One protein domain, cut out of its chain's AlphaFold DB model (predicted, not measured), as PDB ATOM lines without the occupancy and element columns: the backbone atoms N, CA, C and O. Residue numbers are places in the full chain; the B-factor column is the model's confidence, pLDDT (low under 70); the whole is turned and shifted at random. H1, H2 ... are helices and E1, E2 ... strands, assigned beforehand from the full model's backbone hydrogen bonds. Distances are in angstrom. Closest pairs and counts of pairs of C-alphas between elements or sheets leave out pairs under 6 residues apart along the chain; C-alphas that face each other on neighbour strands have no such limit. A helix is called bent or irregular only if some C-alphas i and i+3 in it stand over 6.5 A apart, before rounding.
ATOM      1  N   ILE A  15     195.490 140.892 143.531       79.06
ATOM      2  CA  ILE A  15     196.797 141.236 144.113       79.06
ATOM      3  C   ILE A  15     197.793 141.562 142.998       79.06
ATOM      4  O   ILE A  15     198.470 142.578 143.086       79.06
ATOM      5  N   PHE A  16     197.803 140.773 141.919       75.56
ATOM      6  CA  PHE A  16     198.657 141.019 140.756       75.56
ATOM      7  C   PHE A  16     198.387 142.384 140.095       75.56
ATOM      8  O   PHE A  16     199.317 143.142 139.817       75.56
ATOM      9  N   ILE A  17     197.112 142.738 139.901       81.00
ATOM     10  CA  ILE A  17     196.716 144.034 139.328       81.00
ATOM     11  C   ILE A  17     197.102 145.189 140.264       81.00
ATOM     12  O   ILE A  17     197.644 146.193 139.807       81.00
ATOM     13  N   LEU A  18     196.886 145.044 141.575       82.31
ATOM     14  CA  LEU A  18     197.292 146.044 142.568       82.31
ATOM     15  C   LEU A  18     198.812 146.252 142.586       82.31
ATOM     16  O   LEU A  18     199.265 147.394 142.574       82.31
ATOM     17  N   SER A  19     199.603 145.175 142.550       80.12
ATOM     18  CA  SER A  19     201.065 145.284 142.477       80.12
ATOM     19  C   SER A  19     201.540 145.954 141.188       80.12
ATOM     20  O   SER A  19     202.491 146.731 141.224       80.12
ATOM     21  N   LEU A  20     200.854 145.721 140.065       87.00
ATOM     22  CA  LEU A  20     201.175 146.361 138.791       87.00
ATOM     23  C   LEU A  20     200.897 147.870 138.825       87.00
ATOM     24  O   LEU A  20     201.713 148.656 138.350       87.00
ATOM     25  N   ILE A  21     199.782 148.287 139.429       89.12
ATOM     26  CA  ILE A  21     199.442 149.708 139.597       89.12
ATOM     27  C   ILE A  21     200.480 150.410 140.480       89.12
ATOM     28  O   ILE A  21     200.956 151.486 140.127       89.12
ATOM     29  N   ILE A  22     200.872 149.795 141.598       90.06
ATOM     30  CA  ILE A  22     201.892 150.358 142.497       90.06
ATOM     31  C   ILE A  22     203.233 150.494 141.770       90.06
ATOM     32  O   ILE A  22     203.865 151.544 141.858       90.06
ATOM     33  N   LEU A  23     203.637 149.472 141.010       89.19
ATOM     34  CA  LEU A  23     204.863 149.515 140.217       89.19
ATOM     35  C   LEU A  23     204.843 150.687 139.226       89.19
ATOM     36  O   LEU A  23     205.799 151.456 139.174       89.19
ATOM     37  N   LEU A  24     203.734 150.872 138.503       88.31
ATOM     38  CA  LEU A  24     203.573 151.975 137.552       88.31
ATOM     39  C   LEU A  24     203.647 153.350 138.231       88.31
ATOM     40  O   LEU A  24     204.303 154.250 137.707       88.31
ATOM     41  N   ILE A  25     203.026 153.510 139.404       90.94
ATOM     42  CA  ILE A  25     203.068 154.767 140.167       90.94
ATOM     43  C   ILE A  25     204.501 155.076 140.613       90.94
ATOM     44  O   ILE A  25     204.974 156.196 140.425       90.94
ATOM     45  N   VAL A  26     205.215 154.090 141.160       89.88
ATOM     46  CA  VAL A  26     206.607 154.265 141.605       89.88
ATOM     47  C   VAL A  26     207.517 154.608 140.424       89.88
ATOM     48  O   VAL A  26     208.324 155.532 140.523       89.88
ATOM     49  N   SER A  27     207.355 153.935 139.281       86.00
ATOM     50  CA  SER A  27     208.099 154.260 138.060       86.00
ATOM     51  C   SER A  27     207.821 155.683 137.575       86.00
ATOM     52  O   SER A  27     208.756 156.402 137.222       86.00
ATOM     53  N   PHE A  28     206.561 156.125 137.598       89.44
ATOM     54  CA  PHE A  28     206.189 157.482 137.198       89.44
ATOM     55  C   PHE A  28     206.771 158.554 138.136       89.44
ATOM     56  O   PHE A  28     207.265 159.588 137.679       89.44
ATOM     57  N   LEU A  29     206.779 158.299 139.447       87.38
ATOM     58  CA  LEU A  29     207.386 159.199 140.434       87.38
ATOM     59  C   LEU A  29     208.909 159.307 140.258       87.38
ATOM     60  O   LEU A  29     209.458 160.405 140.300       87.38
ATOM     61  N   LEU A  30     209.593 158.194 139.981       84.06
ATOM     62  CA  LEU A  30     211.027 158.197 139.668       84.06
ATOM     63  C   LEU A  30     211.334 158.988 138.392       84.06
ATOM     64  O   LEU A  30     212.255 159.802 138.378       84.06
ATOM     65  N   LEU A  31     210.548 158.788 137.330       82.88
ATOM     66  CA  LEU A  31     210.700 159.503 136.060       82.88
ATOM     67  C   LEU A  31     210.499 161.015 136.216       82.88
ATOM     68  O   LEU A  31     211.284 161.800 135.682       82.88
ATOM     69  N   THR A  32     209.477 161.433 136.963       83.12
ATOM     70  CA  THR A  32     209.221 162.860 137.213       83.12
ATOM     71  C   THR A  32     210.325 163.491 138.058       83.12
ATOM     72  O   THR A  32     210.801 164.573 137.713       83.12
ATOM     73  N   TRP A  33     210.810 162.797 139.091       81.31
ATOM     74  CA  TRP A  33     211.925 163.273 139.914       81.31
ATOM     75  C   TRP A  33     213.236 163.396 139.122       81.31
ATOM     76  O   TRP A  33     213.888 164.442 139.162       81.31
ATOM     77  N   LEU A  34     213.581 162.380 138.323       74.56
ATOM     78  CA  LEU A  34     214.737 162.410 137.419       74.56
ATOM     79  C   LEU A  34     214.634 163.556 136.404       74.56
ATOM     80  O   LEU A  34     215.611 164.263 136.157       74.56
ATOM     81  N   SER A  35     213.441 163.787 135.844       74.06
ATOM     82  CA  SER A  35     213.220 164.897 134.917       74.06
ATOM     83  C   SER A  35     213.387 166.262 135.587       74.06
ATOM     84  O   SER A  35     213.888 167.178 134.933       74.06
ATOM     85  N   LEU A  36     212.966 166.417 136.845       74.75
ATOM     86  CA  LEU A  36     213.105 167.671 137.587       74.75
ATOM     87  C   LEU A  36     214.585 167.976 137.854       74.75
ATOM     88  O   LEU A  36     215.062 169.061 137.528       74.75
ATOM     89  N   LYS A  37     215.333 166.973 138.331       68.69
ATOM     90  CA  LYS A  37     216.779 167.078 138.575       68.69
ATOM     91  C   LYS A  37     217.568 167.410 137.313       68.69
ATOM     92  O   LYS A  37     218.507 168.207 137.357       68.69
ATOM     93  N   ASN A  38     217.174 166.848 136.171       67.25
ATOM     94  CA  ASN A  38     217.821 167.154 134.899       67.25
ATOM     95  C   ASN A  38     217.580 168.611 134.463       67.25
ATOM     96  O   ASN A  38     218.508 169.278 134.014       67.25
ATOM     97  N   LYS A  39     216.359 169.136 134.643       63.66
ATOM     98  CA  LYS A  39     216.044 170.541 134.332       63.66
ATOM     99  C   LYS A  39     216.834 171.516 135.208       63.66
ATOM    100  O   LYS A  39     217.421 172.447 134.668       63.66
ATOM    101  N   GLU A  40     216.916 171.261 136.516       62.69
ATOM    102  CA  GLU A  40     217.750 172.048 137.444       62.69
ATOM    103  C   GLU A  40     219.222 172.047 137.000       62.69
ATOM    104  O   GLU A  40     219.860 173.095 136.919       62.69
ATOM    105  N   THR A  41     219.752 170.879 136.627       62.47
ATOM    106  CA  THR A  41     221.147 170.735 136.178       62.47
ATOM    107  C   THR A  41     221.425 171.507 134.884       62.47
ATOM    108  O   THR A  41     222.484 172.123 134.744       62.47
ATOM    109  N   LEU A  42     220.489 171.483 133.930       61.88
ATOM    110  CA  LEU A  42     220.609 172.227 132.675       61.88
ATOM    111  C   LEU A  42     220.581 173.739 132.908       61.88
ATOM    112  O   LEU A  42     221.382 174.452 132.306       61.88
ATOM    113  N   GLN A  43     219.712 174.213 133.803       61.59
ATOM    114  CA  GLN A  43     219.641 175.627 134.157       61.59
ATOM    115  C   GLN A  43     220.937 176.105 134.828       61.59
ATOM    116  O   GLN A  43     221.534 177.072 134.364       61.59
ATOM    117  N   ILE A  44     221.440 175.368 135.828       65.25
ATOM    118  CA  ILE A  44     222.711 175.680 136.506       65.25
ATOM    119  C   ILE A  44     223.872 175.714 135.504       65.25
ATOM    120  O   ILE A  44     224.727 176.594 135.563       65.25
ATOM    121  N   ARG A  45     223.907 174.774 134.550       58.97
ATOM    122  CA  ARG A  45     224.946 174.745 133.510       58.97
ATOM    123  C   ARG A  45     224.856 175.948 132.569       58.97
ATOM    124  O   ARG A  45     225.898 176.472 132.185       58.97
ATOM    125  N   SER A  46     223.649 176.360 132.185       65.62
ATOM    126  CA  SER A  46     223.448 177.537 131.334       65.62
ATOM    127  C   SER A  46     223.945 178.800 132.030       65.62
ATOM    128  O   SER A  46     224.800 179.494 131.494       65.62
ATOM    129  N   GLU A  47     223.495 179.036 133.265       67.94
ATOM    130  CA  GLU A  47     223.896 180.202 134.058       67.94
ATOM    131  C   GLU A  47     225.412 180.214 134.320       67.94
ATOM    132  O   GLU A  47     226.059 181.259 134.236       67.94
ATOM    133  N   PHE A  48     226.011 179.045 134.572       67.62
ATOM    134  CA  PHE A  48     227.458 178.912 134.716       67.62
ATOM    135  C   PHE A  48     228.216 179.252 133.426       67.62
ATOM    136  O   PHE A  48     229.235 179.938 133.486       67.62
ATOM    137  N   ASN A  49     227.740 178.801 132.263       65.81
ATOM    138  CA  ASN A  49     228.375 179.094 130.977       65.81
ATOM    139  C   ASN A  49     228.272 180.578 130.603       65.81
ATOM    140  O   ASN A  49     229.238 181.147 130.088       65.81
ATOM    141  N   ASP A  50     227.137 181.213 130.893       71.19
ATOM    142  CA  ASP A  50     226.942 182.646 130.660       71.19
ATOM    143  C   ASP A  50     227.887 183.468 131.544       71.19
ATOM    144  O   ASP A  50     228.608 184.344 131.054       71.19
ATOM    145  N   LYS A  51     227.977 183.115 132.835       70.38
ATOM    146  CA  LYS A  51     228.952 183.698 133.767       70.38
ATOM    147  C   LYS A  51     230.387 183.475 133.298       70.38
ATOM    148  O   LYS A  51     231.161 184.428 133.234       70.38
ATOM    149  N   LEU A  52     230.747 182.245 132.926       70.06
ATOM    150  CA  LEU A  52     232.083 181.916 132.431       70.06
ATOM    151  C   LEU A  52     232.443 182.790 131.227       70.06
ATOM    152  O   LEU A  52     233.525 183.370 131.205       70.06
ATOM    153  N   THR A  53     231.535 182.940 130.266       69.19
ATOM    154  CA  THR A  53     231.749 183.765 129.069       69.19
ATOM    155  C   THR A  53     231.959 185.235 129.436       69.19
ATOM    156  O   THR A  53     232.933 185.849 128.994       69.19
ATOM    157  N   LEU A  54     231.101 185.789 130.298       73.12
ATOM    158  CA  LEU A  54     231.193 187.177 130.754       73.12
ATOM    159  C   LEU A  54     232.510 187.460 131.490       73.12
ATOM    160  O   LEU A  54     233.193 188.442 131.192       73.12
ATOM    161  N   TYR A  55     232.892 186.603 132.440       68.94
ATOM    162  CA  TYR A  55     234.108 186.801 133.230       68.94
ATOM    163  C   TYR A  55     235.377 186.558 132.417       68.94
ATOM    164  O   TYR A  55     236.365 187.261 132.624       68.94
ATOM    165  N   SER A  56     235.337 185.648 131.443       64.56
ATOM    166  CA  SER A  56     236.429 185.460 130.479       64.56
ATOM    167  C   SER A  56     236.635 186.717 129.633       64.56
ATOM    168  O   SER A  56     237.756 187.211 129.523       64.56
ATOM    169  N   ALA A  57     235.552 187.306 129.109       67.06
ATOM    170  CA  ALA A  57     235.613 188.560 128.358       67.06
ATOM    171  C   ALA A  57     236.122 189.724 129.225       67.06
ATOM    172  O   ALA A  57     236.995 190.484 128.808       67.06
ATOM    173  N   ARG A  58     235.637 189.838 130.468       67.19
ATOM    174  CA  ARG A  58     236.097 190.865 131.415       67.19
ATOM    175  C   ARG A  58     237.567 190.683 131.795       67.19
ATOM    176  O   ARG A  58     238.282 191.673 131.945       67.19
ATOM    177  N   SER A  59     238.028 189.441 131.918       66.94
ATOM    178  CA  SER A  59     239.438 189.139 132.141       66.94
ATOM    179  C   SER A  59     240.283 189.567 130.943       66.94
ATOM    180  O   SER A  59     241.236 190.314 131.137       66.94
ATOM    181  N   ALA A  60     239.882 189.218 129.717       66.88
ATOM    182  CA  ALA A  60     240.572 189.643 128.500       66.88
ATOM    183  C   ALA A  60     240.695 191.176 128.388       66.88
ATOM    184  O   ALA A  60     241.759 191.682 128.039       66.88
ATOM    185  N   ILE A  61     239.648 191.923 128.755       70.56
ATOM    186  CA  ILE A  61     239.692 193.394 128.797       70.56
ATOM    187  C   ILE A  61     240.688 193.890 129.851       70.56
ATOM    188  O   ILE A  61     241.509 194.751 129.559       70.56
ATOM    189  N   ASN A  62     240.649 193.355 131.075       66.94
ATOM    190  CA  ASN A  62     241.581 193.763 132.133       66.94
ATOM    191  C   ASN A  62     243.041 193.459 131.780       66.94
ATOM    192  O   ASN A  62     243.923 194.247 132.110       66.94
ATOM    193  N   ILE A  63     243.274 192.347 131.088       68.31
ATOM    194  CA  ILE A  63     244.572 191.965 130.535       68.31
ATOM    195  C   ILE A  63     245.051 193.009 129.525       68.31
ATOM    196  O   ILE A  63     246.162 193.516 129.647       68.31
ATOM    197  N   LEU A  64     244.197 193.374 128.565       69.81
ATOM    198  CA  LEU A  64     244.491 194.405 127.568       69.81
ATOM    199  C   LEU A  64     244.829 195.750 128.221       69.81
ATOM    200  O   LEU A  64     245.841 196.355 127.886       69.81
ATOM    201  N   LEU A  65     244.025 196.195 129.191       70.69
ATOM    202  CA  LEU A  65     244.267 197.446 129.921       70.69
ATOM    203  C   LEU A  65     245.585 197.415 130.715       70.69
ATOM    204  O   LEU A  65     246.263 198.436 130.835       70.69
ATOM    205  N   PHE A  66     245.965 196.252 131.249       65.94
ATOM    206  CA  PHE A  66     247.242 196.068 131.936       65.94
ATOM    207  C   PHE A  66     248.434 196.145 130.972       65.94
ATOM    208  O   PHE A  66     249.385 196.873 131.247       65.94
ATOM    209  N   GLU A  67     248.373 195.455 129.831       65.69
ATOM    210  CA  GLU A  67     249.416 195.519 128.792       65.69
ATOM    211  C   GLU A  67     249.584 196.946 128.241       65.69
ATOM    212  O   GLU A  67     250.699 197.396 127.973       65.69
ATOM    213  N   LEU A  68     248.491 197.712 128.166       68.06
ATOM    214  CA  LEU A  68     248.499 199.135 127.809       68.06
ATOM    215  C   LEU A  68     249.031 200.057 128.927       68.06
ATOM    216  O   LEU A  68     249.086 201.271 128.744       68.06
ATOM    217  N   LYS A  69     249.464 199.499 130.068       66.81
ATOM    218  CA  LYS A  69     249.954 200.204 131.268       66.81
ATOM    219  C   LYS A  69     248.950 201.190 131.878       66.81
ATOM    220  O   LYS A  69     249.346 202.080 132.627       66.81
ATOM    221  N   GLU A  70     247.655 201.025 131.607       60.56
ATOM    222  CA  GLU A  70     246.611 201.910 132.141       60.56
ATOM    223  C   GLU A  70     246.230 201.585 133.597       60.56
ATOM    224  O   GLU A  70     245.621 202.415 134.270       60.56
ATOM    225  N   LYS A  71     246.595 200.403 134.123       55.19
ATOM    226  CA  LYS A  71     246.282 199.994 135.506       55.19
ATOM    227  C   LYS A  71     247.543 199.760 136.345       55.19
ATOM    228  O   LYS A  71     248.413 198.983 135.959       55.19
ATOM    229  N   SER A  72     247.621 200.419 137.507       54.72
ATOM    230  CA  SER A  72     248.701 200.257 138.496       54.72
ATOM    231  C   SER A  72     248.576 198.940 139.279       54.72
ATOM    232  O   SER A  72     247.502 198.342 139.345       54.72
ATOM    233  N   GLU A  73     249.661 198.495 139.926       54.03
ATOM    234  CA  GLU A  73     249.672 197.287 140.776       54.03
ATOM    235  C   GLU A  73     248.655 197.328 141.933       54.03
ATOM    236  O   GLU A  73     248.273 196.285 142.459       54.03
ATOM    237  N   GLU A  74     248.175 198.514 142.300       52.38
ATOM    238  CA  GLU A  74     247.180 198.741 143.351       52.38
ATOM    239  C   GLU A  74     245.774 198.246 142.949       52.38
ATOM    240  O   GLU A  74     244.994 197.816 143.798       52.38
ATOM    241  N   TYR A  75     245.480 198.175 141.642       52.19
ATOM    242  CA  TYR A  75     244.240 197.596 141.103       52.19
ATOM    243  C   TYR A  75     244.179 196.061 141.197       52.19
ATOM    244  O   TYR A  75     243.135 195.478 140.898       52.19
ATOM    245  N   ARG A  76     245.266 195.389 141.610       52.69
ATOM    246  CA  ARG A  76     245.355 193.915 141.682       52.69
ATOM    247  C   ARG A  76     244.383 193.265 142.668       52.69
ATOM    248  O   ARG A  76     244.195 192.059 142.570       52.69
ATOM    249  N   TRP A  77     243.807 194.034 143.596       52.31
ATOM    250  CA  TRP A  77     243.061 193.507 144.746       52.31
ATOM    251  C   TRP A  77     241.619 194.015 144.867       52.31
ATOM    252  O   TRP A  77     240.936 193.670 145.830       52.31
ATOM    253  N   GLN A  78     241.140 194.841 143.931       56.62
ATOM    254  CA  GLN A  78     239.747 195.297 143.943       56.62
ATOM    255  C   GLN A  78     238.822 194.281 143.250       56.62
ATOM    256  O   GLN A  78     239.208 193.597 142.303       56.62
ATOM    257  N   ASP A  79     237.583 194.189 143.738       67.75
ATOM    258  CA  ASP A  79     236.477 193.426 143.142       67.75
ATOM    259  C   ASP A  79     236.660 191.897 143.056       67.75
ATOM    260  O   ASP A  79     236.276 191.287 142.059       67.75
ATOM    261  N   ASN A  80     237.216 191.251 144.088       75.44
ATOM    262  CA  ASN A  80     237.414 189.789 144.147       75.44
ATOM    263  C   ASN A  80     238.293 189.206 143.021       75.44
ATOM    264  O   ASN A  80     238.207 188.013 142.712       75.44
ATOM    265  N   TRP A  81     239.137 190.031 142.400       73.62
ATOM    266  CA  TRP A  81     240.129 189.571 141.437       73.62
ATOM    267  C   TRP A  81     241.456 189.262 142.130       73.62
ATOM    268  O   TRP A  81     241.903 189.980 143.018       73.62
ATOM    269  N   ILE A  82     242.087 188.180 141.693       75.38
ATOM    270  CA  ILE A  82     243.434 187.769 142.068       75.38
ATOM    271  C   ILE A  82     244.241 187.677 140.778       75.38
ATOM    272  O   ILE A  82     243.905 186.896 139.886       75.38
ATOM    273  N   ILE A  83     245.312 188.463 140.684       72.44
ATOM    274  CA  ILE A  83     246.218 188.460 139.532       72.44
ATOM    275  C   ILE A  83     247.559 187.870 139.966       72.44
ATOM    276  O   ILE A  83     248.311 188.497 140.713       72.44
ATOM    277  N   ALA A  84     247.871 186.673 139.474       71.06
ATOM    278  CA  ALA A  84     249.093 185.937 139.773       71.06
ATOM    279  C   ALA A  84     249.895 185.706 138.483       71.06
ATOM    280  O   ALA A  84     249.696 184.735 137.757       71.06
ATOM    281  N   GLY A  85     250.813 186.625 138.175       71.81
ATOM    282  CA  GLY A  85     251.617 186.548 136.954       71.81
ATOM    283  C   GLY A  85     250.754 186.637 135.693       71.81
ATOM    284  O   GLY A  85     250.235 187.705 135.389       71.81
ATOM    285  N   LYS A  86     250.628 185.522 134.962       72.56
ATOM    286  CA  LYS A  86     249.831 185.413 133.724       72.56
ATOM    287  C   LYS A  86     248.395 184.934 133.960       72.56
ATOM    288  O   LYS A  86     247.636 184.840 132.996       72.56
ATOM    289  N   ASP A  87     248.046 184.639 135.211       74.12
ATOM    290  CA  ASP A  87     246.745 184.109 135.605       74.12
ATOM    291  C   ASP A  87     245.897 185.184 136.291       74.12
ATOM    292  O   ASP A  87     246.339 185.873 137.213       74.12
ATOM    293  N   PHE A  88     244.646 185.290 135.860       75.31
ATOM    294  CA  PHE A  88     243.658 186.269 136.293       75.31
ATOM    295  C   PHE A  88     242.440 185.513 136.802       75.31
ATOM    296  O   PHE A  88     241.681 184.941 136.022       75.31
ATOM    297  N   THR A  89     242.259 185.481 138.116       77.88
ATOM    298  CA  THR A  89     241.191 184.722 138.767       77.88
ATOM    299  C   THR A  89     240.170 185.656 139.384       77.88
ATOM    300  O   THR A  89     240.515 186.440 140.257       77.88
ATOM    301  N   TYR A  90     238.913 185.549 138.974       79.50
ATOM    302  CA  TYR A  90     237.784 186.156 139.670       79.50
ATOM    303  C   TYR A  90     237.179 185.162 140.652       79.50
ATOM    304  O   TYR A  90     237.015 183.988 140.316       79.50
ATOM    305  N   ILE A  91     236.832 185.633 141.845       78.62
ATOM    306  CA  ILE A  91     236.085 184.867 142.839       78.62
ATOM    307  C   ILE A  91     234.685 185.478 142.943       78.62
ATOM    308  O   ILE A  91     234.512 186.601 143.418       78.62
ATOM    309  N   ASP A  92     233.677 184.746 142.476       75.25
ATOM    310  CA  ASP A  92     232.282 185.152 142.632       75.25
ATOM    311  C   ASP A  92     231.875 185.050 144.117       75.25
ATOM    312  O   ASP A  92     232.521 184.397 144.937       75.25
ATOM    313  N   THR A  93     230.804 185.741 144.478       77.25
ATOM    314  CA  THR A  93     230.225 185.801 145.828       77.25
ATOM    315  C   THR A  93     229.876 184.433 146.423       77.25
ATOM    316  O   THR A  93     229.875 184.287 147.642       77.25
ATOM    317  N   ASP A  94     229.632 183.426 145.583       73.88
ATOM    318  CA  ASP A  94     229.386 182.032 145.973       73.88
ATOM    319  C   ASP A  94     230.680 181.202 146.137       73.88
ATOM    320  O   ASP A  94     230.635 180.007 146.433       73.88
ATOM    321  N   GLY A  95     231.848 181.824 145.953       72.50
ATOM    322  CA  GLY A  95     233.157 181.181 146.011       72.50
ATOM    323  C   GLY A  95     233.561 180.454 144.724       72.50
ATOM    324  O   GLY A  95     234.639 179.851 144.692       72.50
ATOM    325  N   THR A  96     232.750 180.512 143.663       76.62
ATOM    326  CA  THR A  96     233.114 180.002 142.335       76.62
ATOM    327  C   THR A  96     234.291 180.790 141.783       76.62
ATOM    328  O   THR A  96     234.305 182.022 141.812       76.62
ATOM    329  N   LYS A  97     235.295 180.082 141.260       78.56
ATOM    330  CA  LYS A  97     236.508 180.705 140.728       78.56
ATOM    331  C   LYS A  97     236.520 180.637 139.212       78.56
ATOM    332  O   LYS A  97     236.365 179.564 138.638       78.56
ATOM    333  N   PHE A  98     236.764 181.768 138.570       79.50
ATOM    334  CA  PHE A  98     236.926 181.871 137.125       79.50
ATOM    335  C   PHE A  98     238.342 182.341 136.832       79.50
ATOM    336  O   PHE A  98     238.665 183.502 137.057       79.50
ATOM    337  N   THR A  99     239.191 181.440 136.353       78.44
ATOM    338  CA  THR A  99     240.593 181.728 136.051       78.44
ATOM    339  C   THR A  99     240.781 181.837 134.549       78.44
ATOM    340  O   THR A  99     240.438 180.919 133.809       78.44
ATOM    341  N   SER A 100     241.356 182.944 134.099       76.75
ATOM    342  CA  SER A 100     241.845 183.103 132.735       76.75
ATOM    343  C   SER A 100     243.357 183.236 132.746       76.75
ATOM    344  O   SER A 100     243.908 183.971 133.557       76.75
ATOM    345  N   SER A 101     244.019 182.540 131.838       74.00
ATOM    346  CA  SER A 101     245.469 182.524 131.698       74.00
ATOM    347  C   SER A 101     245.852 183.055 130.328       74.00
ATOM    348  O   SER A 101     245.208 182.735 129.325       74.00
ATOM    349  N   ILE A 102     246.921 183.845 130.278       70.88
ATOM    350  CA  ILE A 102     247.512 184.306 129.023       70.88
ATOM    351  C   ILE A 102     248.708 183.431 128.680       70.88
ATOM    352  O   ILE A 102     249.634 183.266 129.478       70.88
ATOM    353  N   SER A 103     248.755 182.956 127.444       76.62
ATOM    354  CA  SER A 103     249.970 182.394 126.865       76.62
ATOM    355  C   SER A 103     250.297 183.090 125.552       76.62
ATOM    356  O   SER A 103     249.418 183.413 124.758       76.62
ATOM    357  N   TYR A 104     251.581 183.354 125.332       69.56
ATOM    358  CA  TYR A 104     252.066 183.929 124.084       69.56
ATOM    359  C   TYR A 104     252.669 182.817 123.237       69.56
ATOM    360  O   TYR A 104     253.583 182.114 123.680       69.56
ATOM    361  N   ASN A 105     252.159 182.658 122.020       76.25
ATOM    362  CA  ASN A 105     252.742 181.763 121.040       76.25
ATOM    363  C   ASN A 105     253.720 182.542 120.156       76.25
ATOM    364  O   ASN A 105     253.334 183.110 119.135       76.25
ATOM    365  N   ALA A 106     255.001 182.489 120.524       73.75
ATOM    366  CA  ALA A 106     256.088 183.153 119.804       73.75
ATOM    367  C   ALA A 106     256.269 182.683 118.351       73.75
ATOM    368  O   ALA A 106     256.888 183.381 117.559       73.75
ATOM    369  N   LYS A 107     255.747 181.505 117.978       81.25
ATOM    370  CA  LYS A 107     255.865 180.993 116.602       81.25
ATOM    371  C   LYS A 107     254.835 181.599 115.656       81.25
ATOM    372  O   LYS A 107     255.070 181.630 114.455       81.25
ATOM    373  N   THR A 108     253.688 182.016 116.185       75.00
ATOM    374  CA  THR A 108     252.576 182.560 115.395       75.00
ATOM    375  C   THR A 108     252.305 184.026 115.701       75.00
ATOM    376  O   THR A 108     251.323 184.551 115.199       75.00
ATOM    377  N   ASP A 109     253.117 184.641 116.565       74.94
ATOM    378  CA  ASP A 109     252.912 185.986 117.110       74.94
ATOM    379  C   ASP A 109     251.481 186.219 117.636       74.94
ATOM    380  O   ASP A 109     250.877 187.269 117.448       74.94
ATOM    381  N   ASN A 110     250.907 185.194 118.281       70.44
ATOM    382  CA  ASN A 110     249.529 185.235 118.773       70.44
ATOM    383  C   ASN A 110     249.488 185.214 120.296       70.44
ATOM    384  O   ASN A 110     250.186 184.426 120.945       70.44
ATOM    385  N   LEU A 111     248.588 186.017 120.855       67.25
ATOM    386  CA  LEU A 111     248.236 185.991 122.267       67.25
ATOM    387  C   LEU A 111     247.003 185.098 122.450       67.25
ATOM    388  O   LEU A 111     245.941 185.355 121.886       67.25
ATOM    389  N   LEU A 112     247.163 184.013 123.203       71.56
ATOM    390  CA  LEU A 112     246.103 183.063 123.509       71.56
ATOM    391  C   LEU A 112     245.605 183.321 124.928       71.56
ATOM    392  O   LEU A 112     246.373 183.234 125.889       71.56
ATOM    393  N   ILE A 113     244.309 183.593 125.052       69.44
ATOM    394  CA  ILE A 113     243.621 183.698 126.336       69.44
ATOM    395  C   ILE A 113     242.808 182.421 126.522       69.44
ATOM    396  O   ILE A 113     241.933 182.113 125.713       69.44
ATOM    397  N   THR A 114     243.114 181.665 127.570       74.25
ATOM    398  CA  THR A 114     242.379 180.450 127.938       74.25
ATOM    399  C   THR A 114     241.656 180.679 129.246       74.25
ATOM    400  O   THR A 114     242.295 181.068 130.219       74.25
ATOM    401  N   SER A 115     240.361 180.390 129.298       70.62
ATOM    402  CA  SER A 115     239.549 180.607 130.494       70.62
ATOM    403  C   SER A 115     238.904 179.316 130.975       70.62
ATOM    404  O   SER A 115     238.414 178.512 130.186       70.62
ATOM    405  N   GLN A 116     238.911 179.126 132.290       73.56
ATOM    406  CA  GLN A 116     238.358 177.969 132.978       73.56
ATOM    407  C   GLN A 116     237.574 178.418 134.211       73.56
ATOM    408  O   GLN A 116     238.016 179.274 134.976       73.56
ATOM    409  N   GLY A 117     236.398 177.827 134.413       68.31
ATOM    410  CA  GLY A 117     235.607 178.006 135.626       68.31
ATOM    411  C   GLY A 117     235.684 176.757 136.498       68.31
ATOM    412  O   GLY A 117     235.459 175.646 136.021       68.31
ATOM    413  N   LEU A 118     235.984 176.940 137.778       66.31
ATOM    414  CA  LEU A 118     235.946 175.914 138.811       66.31
ATOM    415  C   LEU A 118     234.779 176.225 139.748       66.31
ATOM    416  O   LEU A 118     234.863 177.116 140.595       66.31
ATOM    417  N   VAL A 119     233.686 175.474 139.587       59.72
ATOM    418  CA  VAL A 119     232.583 175.457 140.556       59.72
ATOM    419  C   VAL A 119     233.108 174.844 141.844       59.72
ATOM    420  O   VAL A 119     233.652 173.733 141.816       59.72
TER     421      VAL A 119
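AT A GLANCE: This is residues 15 to 119 of the 126 residues of an uncharacterized protein of uncultured bacterium (UniProt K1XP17). A small antiparallel sheet of four strands has one very long helix, H1, crossing slantwise over one of its faces with residues 48 to 63, while residues 15 to 47 of the same helix stick out beyond the sheet as a long arm. The short helix H2 sits by the edge strand E1, and at the other edge the tip of the E3 and E4 hairpin, residues 105 to 110, also sticks out. The printed part has 105 residues, with two named helices and then four named strands in the order H1 H2 E1 E2 E3 E4; the sheet's order is E1 - E2 - E3 - E4, and the class is mixed, helices and strands. The whole is extended, with a radius of gyration of the C-alphas of 23.3 A and spans of 80 by 34 by 17 A, the arm making the length.

HOW THE PARTS SIT: The sheet is a meander, each strand the antiparallel neighbour of the one before: E1, residues 81 to 84, E2, residues 87 to 91, E3, residues 97 to 105, and E4, residues 110 to 118. E1 and E2 form a hairpin at 155 degrees, with N 82 and O 89 at 2.7 A, within hydrogen-bond range. In the hairpin E2 and E3, at 166 degrees, N 90 and O 98 are 2.8 A apart. In the hairpin E3 and E4, at 161 degrees, N 101 and O 114 are 2.8 A apart and N 112 and O 103 are 2.8 A apart. E1 and E4 are edge strands and are apart. H1, residues 15 to 67, is on the sheet, making two layers, a helix on one face of a sheet. Its height over the sheet is 5.7 A, and it lies over E2, E3 and E4, slantwise to the strands at 49 degrees to E3 on the local plane. Its closest C-alphas to E4 are those of Ser 56 and Ser 115, 5.8 A, and to E2 those of Ser 59 and Phe 88, 6.6 A. H2, residues 73 to 77, only grazes the sheet; its closest C-alphas to E1 are those of Arg 76 and Ile 83, 5.9 A. H1 and H2 are apart. Every O i to N i+4 pair of H1 is within hydrogen-bond range; in H2 0 of 1 is, and 1 of 2 O i to N i+3 pairs.

IN THESE COORDINATES: E3 measures 25.5 A and E4 25.9 A from first to last C-alpha; E4 ends at C-alpha 118, (235.946, 175.914, 138.811). H1 measures 77.1 A, from C-alpha 15 at (196.797, 141.236, 144.113) to C-alpha 67 at (249.416, 195.519, 128.792). E1 measures 9.8 A, E2 12.9 A and H2 8.6 A; H2 is only just irregular, C-alphas 74 and 77 being 6.8 A apart.

THE WHOLE: The C-alphas farthest apart are those of Ile 15 and Lys 69, 80.4 A. Without the stretches that stand free, the body spans 31 by 25 by 17 A. The printed part has no cut, and its five links between elements are tight. Mean pLDDT of the printed part is 72.0; 43 residues are under 70, among them residues 37 to 49 and 66 to 79.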